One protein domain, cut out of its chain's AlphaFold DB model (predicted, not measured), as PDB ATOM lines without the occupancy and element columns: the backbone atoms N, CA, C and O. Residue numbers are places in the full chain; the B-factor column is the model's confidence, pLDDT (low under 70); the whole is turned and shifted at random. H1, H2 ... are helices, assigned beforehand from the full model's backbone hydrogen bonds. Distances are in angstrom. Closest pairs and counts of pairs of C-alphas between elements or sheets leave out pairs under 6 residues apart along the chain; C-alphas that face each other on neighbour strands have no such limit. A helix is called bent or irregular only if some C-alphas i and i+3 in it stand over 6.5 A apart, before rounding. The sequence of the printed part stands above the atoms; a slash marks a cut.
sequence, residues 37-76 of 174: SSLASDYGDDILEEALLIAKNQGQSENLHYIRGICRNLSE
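Overview. This is residues 37 to 76 of the 174 residues of an uncharacterized protein of Leptospira wolffii serovar Khorat str. Khorat-H2 (UniProt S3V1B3). Three helices pack together in a small rounded cluster: the longest, H2, crosses H3 as an uneven X, and the short H1 turns off from the first end of H2 and runs beside H3, nearly in line with its direction. The 40 printed residues hold three named helices, in the order H1, H2, H3 along the chain, and no named strand; the class is all helix. The whole is compact, with a radius of gyration of the C-alphas of 8.7 A, and the C-alphas span 23 by 17 by 14 A along their three main axes.

Arrangement. H2, residues 45 to 57, is the longest helix. It touches H3, residues 64 to 75, with 13 pairs of C-alphas within 8 A; the closest C-alphas of the two are those of Ala 51 and Ile 70, 5.4 A apart. H2 and H3 run opposite ways at a steep tilt of 54 degrees, and their centres are 8.8 A apart. H1, residues 37 to 43, touches H3 as well, and the closest C-alphas are those of Tyr 43 and Cys 71, 6.3 A apart. H1 and H3 run the same way at a shallow tilt of 26 degrees. H1 and H2 only just touch, with 3 pairs of C-alphas within 8 A, and they touch only at the corner by their link. H2 touches H1 with residues 47 to 48 alone, and the closest C-alphas of the two are those of Ala 40 and Leu 48, 5.7 A apart. The lines of H1 and H2 are about perpendicular, only just, at 71 degrees. In H1, H2 and H3, every O i to N i+4 pair is within hydrogen-bond range.

Along the chain. H2 begins at C-alpha 45, at (-46.298, -12.767, -11.083), and ends at C-alpha 57, at (-32.595, -8.693, 0.446), 18.4 A away. H3 measures 15.9 A from its first to its last C-alpha, from Leu 64 to Ser 75, where C-alpha 75 is at (-39.129, -21.208, -13.548). H1 has 7 residues and measures 10.0 A from C-alpha 37, at (-43.693, -6.196, -16.691), to C-alpha 43. No helix is bent or irregular.

Size, cuts and confidence. The two C-alphas farthest apart are those of Gly 59 and Glu 76, at 24.1 A. The first and last printed C-alphas, of Ser 37 and Glu 76, are 19.2 A apart. The printed part has no cut. The link from H1 to H2, of 1 residue, is tight; the link from H2 to H3, of 6 residues, is short. The mean pLDDT of the printed part is 82.8, and one residue, Glu 76, is under 70 in this predicted model.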
ATOM      1  N   SER A  37     -42.498  -5.771 -15.955       80.94
ATOM      2  CA  SER A  37     -43.693  -6.196 -16.691       80.94
ATOM      3  C   SER A  37     -43.410  -7.274 -17.747       80.94
ATOM      4  O   SER A  37     -44.204  -8.199 -17.901       80.94
ATOM      5  N   SER A  38     -42.270  -7.212 -18.446       82.88
ATOM      6  CA  SER A  38     -41.859  -8.283 -19.364       82.88
ATOM      7  C   SER A  38     -41.499  -9.558 -18.608       82.88
ATOM      8  O   SER A  38     -41.796 -10.642 -19.096       82.88
ATOM      9  N   LEU A  39     -40.871  -9.446 -17.433       82.44
ATOM     10  CA  LEU A  39     -40.514 -10.599 -16.605       82.44
ATOM     11  C   LEU A  39     -41.752 -11.262 -15.991       82.44
ATOM     12  O   LEU A  39     -41.852 -12.481 -16.040       82.44
ATOM     13  N   ALA A  40     -42.720 -10.479 -15.507       84.75
ATOM     14  CA  ALA A  40     -44.013 -10.984 -15.042       84.75
ATOM     15  C   ALA A  40     -44.733 -11.754 -16.156       84.75
ATOM     16  O   ALA A  40     -45.223 -12.855 -15.945       84.75
ATOM     17  N   SER A  41     -44.726 -11.210 -17.378       82.12
ATOM     18  CA  SER A  41     -45.346 -11.867 -18.528       82.12
ATOM     19  C   SER A  41     -44.619 -13.140 -18.973       82.12
ATOM     20  O   SER A  41     -45.274 -14.034 -19.505       82.12
ATOM     21  N   ASP A  42     -43.291 -13.207 -18.834       81.25
ATOM     22  CA  ASP A  42     -42.487 -14.344 -19.298       81.25
ATOM     23  C   ASP A  42     -42.395 -15.473 -18.240       81.25
ATOM     24  O   ASP A  42     -42.197 -16.628 -18.615       81.25
ATOM     25  N   TYR A  43     -42.530 -15.161 -16.942       82.88
ATOM     26  CA  TYR A  43     -42.303 -16.100 -15.827       82.88
ATOM     27  C   TYR A  43     -43.477 -16.232 -14.838       82.88
ATOM     28  O   TYR A  43     -43.515 -17.191 -14.075       82.88
ATOM     29  N   GLY A  44     -44.447 -15.318 -14.857       86.06
ATOM     30  CA  GLY A  44     -45.559 -15.259 -13.903       86.06
ATOM     31  C   GLY A  44     -45.291 -14.323 -12.722       86.06
ATOM     32  O   GLY A  44     -44.144 -14.134 -12.302       86.06
ATOM     33  N   ASP A  45     -46.362 -13.730 -12.190       84.12
ATOM     34  CA  ASP A  45     -46.298 -12.767 -11.083       84.12
ATOM     35  C   ASP A  45     -45.750 -13.398  -9.793       84.12
ATOM     36  O   ASP A  45     -44.900 -12.790  -9.146       84.12
ATOM     37  N   ASP A  46     -46.130 -14.644  -9.483       83.38
ATOM     38  CA  ASP A  46     -45.668 -15.367  -8.286       83.38
ATOM     39  C   ASP A  46     -44.133 -15.523  -8.269       83.38
ATOM     40  O   ASP A  46     -43.459 -15.262  -7.271       83.38
ATOM     41  N   ILE A  47     -43.559 -15.890  -9.421       85.31
ATOM     42  CA  ILE A  47     -42.113 -16.080  -9.590       85.31
ATOM     43  C   ILE A  47     -41.374 -14.740  -9.573       85.31
ATOM     44  O   ILE A  47     -40.254 -14.638  -9.060       85.31
ATOM     45  N   LEU A  48     -41.970 -13.698 -10.155       89.00
ATOM     46  CA  LEU A  48     -41.378 -12.366 -10.142       89.00
ATOM     47  C   LEU A  48     -41.357 -11.769  -8.731       89.00
ATOM     48  O   LEU A  48     -40.366 -11.136  -8.363       89.00
ATOM     49  N   GLU A  49     -42.416 -11.961  -7.947       88.00
ATOM     50  CA  GLU A  49     -42.500 -11.464  -6.572       88.00
ATOM     51  C   GLU A  49     -41.412 -12.091  -5.690       88.00
ATOM     52  O   GLU A  49     -40.673 -11.375  -5.005       88.00
ATOM     53  N   GLU A  50     -41.229 -13.410  -5.785       84.00
ATOM     54  CA  GLU A  50     -40.160 -14.116  -5.076       84.00
ATOM     55  C   GLU A  50     -38.767 -13.645  -5.535       84.00
ATOM     56  O   GLU A  50     -37.891 -13.350  -4.712       84.00
ATOM     57  N   ALA A  51     -38.572 -13.466  -6.845       87.56
ATOM     58  CA  ALA A  51     -37.324 -12.942  -7.396       87.56
ATOM     59  C   ALA A  51     -37.005 -11.517  -6.911       87.56
ATOM     60  O   ALA A  51     -35.849 -11.206  -6.609       87.56
ATOM     61  N   LEU A  52     -38.016 -10.653  -6.804       86.88
ATOM     62  CA  LEU A  52     -37.877  -9.295  -6.282       86.88
ATOM     63  C   LEU A  52     -37.544  -9.283  -4.793       86.88
ATOM     64  O   LEU A  52     -36.723  -8.468  -4.365       86.88
ATOM     65  N   LEU A  53     -38.133 -10.184  -4.004       86.69
ATOM     66  CA  LEU A  53     -37.834 -10.311  -2.579       86.69
ATOM     67  C   LEU A  53     -36.370 -10.708  -2.354       86.69
ATOM     68  O   LEU A  53     -35.665 -10.061  -1.572       86.69
ATOM     69  N   ILE A  54     -35.891 -11.713  -3.094       83.62
ATOM     70  CA  ILE A  54     -34.490 -12.155  -3.064       83.62
ATOM     71  C   ILE A  54     -33.566 -11.008  -3.493       83.62
ATOM     72  O   ILE A  54     -32.589 -10.704  -2.805       83.62
ATOM     73  N   ALA A  55     -33.898 -10.318  -4.589       88.12
ATOM     74  CA  ALA A  55     -33.116  -9.187  -5.078       88.12
ATOM     75  C   ALA A  55     -33.067  -8.025  -4.075       88.12
ATOM     76  O   ALA A  55     -32.005  -7.438  -3.869       88.12
ATOM     77  N   LYS A  56     -34.177  -7.721  -3.399       85.94
ATOM     78  CA  LYS A  56     -34.251  -6.682  -2.365       85.94
ATOM     79  C   LYS A  56     -33.384  -7.015  -1.156       85.94
ATOM     80  O   LYS A  56     -32.665  -6.142  -0.680       85.94
ATOM     81  N   ASN A  57     -33.405  -8.264  -0.695       79.19
ATOM     82  CA  ASN A  57     -32.595  -8.693   0.446       79.19
ATOM     83  C   ASN A  57     -31.081  -8.612   0.163       79.19
ATOM     84  O   ASN A  57     -30.288  -8.496   1.091       79.19
ATOM     85  N   GLN A  58     -30.695  -8.628  -1.116       78.25
ATOM     86  CA  GLN A  58     -29.313  -8.492  -1.585       78.25
ATOM     87  C   GLN A  58     -28.951  -7.068  -2.047       78.25
ATOM     88  O   GLN A  58     -27.866  -6.849  -2.585       78.25
ATOM     89  N   GLY A  59     -29.855  -6.091  -1.900       84.75
ATOM     90  CA  GLY A  59     -29.636  -4.722  -2.386       84.75
ATOM     91  C   GLY A  59     -29.518  -4.613  -3.914       84.75
ATOM     92  O   GLY A  59     -28.893  -3.687  -4.420       84.75
ATOM     93  N   GLN A  60     -30.085  -5.568  -4.656       82.56
ATOM     94  CA  GLN A  60     -30.055  -5.668  -6.122       82.56
ATOM     95  C   GLN A  60     -31.457  -5.545  -6.751       82.56
ATOM     96  O   GLN A  60     -31.677  -5.994  -7.875       82.56
ATOM     97  N   SER A  61     -32.422  -4.934  -6.055       80.31
ATOM     98  CA  SER A  61     -33.821  -4.815  -6.510       80.31
ATOM     99  C   SER A  61     -34.017  -3.995  -7.789       80.31
ATOM    100  O   SER A  61     -35.069  -4.080  -8.410       80.31
ATOM    101  N   GLU A  62     -33.027  -3.201  -8.194       81.06
ATOM    102  CA  GLU A  62     -33.067  -2.418  -9.438       81.06
ATOM    103  C   GLU A  62     -32.353  -3.128 -10.602       81.06
ATOM    104  O   GLU A  62     -32.412  -2.690 -11.751       81.06
ATOM    105  N   ASN A  63     -31.687  -4.255 -10.333       83.56
ATOM    106  CA  ASN A  63     -30.935  -4.993 -11.335       83.56
ATOM    107  C   ASN A  63     -31.840  -6.005 -12.053       83.56
ATOM    108  O   ASN A  63     -31.949  -7.172 -11.679       83.56
ATOM    109  N   LEU A  64     -32.479  -5.559 -13.135       84.44
ATOM    110  CA  LEU A  64     -33.428  -6.366 -13.914       84.44
ATOM    111  C   LEU A  64     -32.792  -7.613 -14.545       84.44
ATOM    112  O   LEU A  64     -33.466  -8.623 -14.740       84.44
ATOM    113  N   HIS A  65     -31.487  -7.586 -14.824       85.25
ATOM    114  CA  HIS A  65     -30.754  -8.762 -15.299       85.25
ATOM    115  C   HIS A  65     -30.567  -9.800 -14.191       85.25
ATOM    116  O   HIS A  65     -30.708 -10.998 -14.446       85.25
ATOM    117  N   TYR A  66     -30.293  -9.339 -12.971       81.62
ATOM    118  CA  TYR A  66     -30.218 -10.184 -11.784       81.62
ATOM    119  C   TYR A  66     -31.583 -10.804 -11.462       81.62
ATOM    120  O   TYR A  66     -31.683 -12.024 -11.335       81.62
ATOM    121  N   ILE A  67     -32.647  -9.995 -11.464       84.75
ATOM    122  CA  ILE A  67     -34.028 -10.453 -11.244       84.75
ATOM    123  C   ILE A  67     -34.434 -11.475 -12.309       84.75
ATOM    124  O   ILE A  67     -34.899 -12.553 -11.960       84.75
ATOM    125  N   ARG A  68     -34.162 -11.218 -13.597       85.56
ATOM    126  CA  ARG A  68     -34.392 -12.198 -14.675       85.56
ATOM    127  C   ARG A  68     -33.662 -13.517 -14.426       85.56
ATOM    128  O   ARG A  68     -34.202 -14.583 -14.720       85.56
ATOM    129  N   GLY A  69     -32.425 -13.445 -13.933       80.62
ATOM    130  CA  GLY A  69     -31.635 -14.616 -13.565       80.62
ATOM    131  C   GLY A  69     -32.354 -15.462 -12.519       80.62
ATOM    132  O   GLY A  69     -32.488 -16.668 -12.715       80.62
ATOM    133  N   ILE A  70     -32.886 -14.821 -11.475       84.44
ATOM    134  CA  ILE A  70     -33.674 -15.480 -10.429       84.44
ATOM    135  C   ILE A  70     -35.000 -16.012 -10.990       84.44
ATOM    136  O   ILE A  70     -35.320 -17.172 -10.762       84.44
ATOM    137  N   CYS A  71     -35.731 -15.245 -11.806       85.25
ATOM    138  CA  CYS A  71     -36.977 -15.724 -12.411       85.25
ATOM    139  C   CYS A  71     -36.747 -16.981 -13.261       85.25
ATOM    140  O   CYS A  71     -37.453 -17.972 -13.097       85.25
ATOM    141  N   ARG A  72     -35.713 -17.002 -14.117       83.19
ATOM    142  CA  ARG A  72     -35.346 -18.206 -14.886       83.19
ATOM    143  C   ARG A  72     -34.994 -19.373 -13.961       83.19
ATOM    144  O   ARG A  72     -35.362 -20.507 -14.239       83.19
ATOM    145  N   ASN A  73     -34.299 -19.084 -12.868       76.94
ATOM    146  CA  ASN A  73     -33.876 -20.064 -11.879       76.94
ATOM    147  C   ASN A  73     -35.049 -20.719 -11.130       76.94
ATOM    148  O   ASN A  73     -34.967 -21.907 -10.821       76.94
ATOM    149  N   LEU A  74     -36.094 -19.942 -10.849       78.31
ATOM    150  CA  LEU A  74     -37.339 -20.377 -10.217       78.31
ATOM    151  C   LEU A  74     -38.287 -21.070 -11.215       78.31
ATOM    152  O   LEU A  74     -39.041 -21.949 -10.823       78.31
ATOM    153  N   SER A  75     -38.218 -20.706 -12.502       73.88
ATOM    154  CA  SER A  75     -39.129 -21.208 -13.548       73.88
ATOM    155  C   SER A  75     -38.693 -22.513 -14.209       73.88
ATOM    156  O   SER A  75     -39.528 -23.239 -14.742       73.88
ATOM    157  N   GLU A  76     -37.393 -22.818 -14.252       62.66
ATOM    158  CA  GLU A  76     -36.928 -24.093 -14.800       62.66
ATOM    159  C   GLU A  76     -36.967 -25.194 -13.727       62.66
ATOM    160  O   GLU A  76     -36.151 -25.216 -12.809       62.66
TER     161      GLU A  76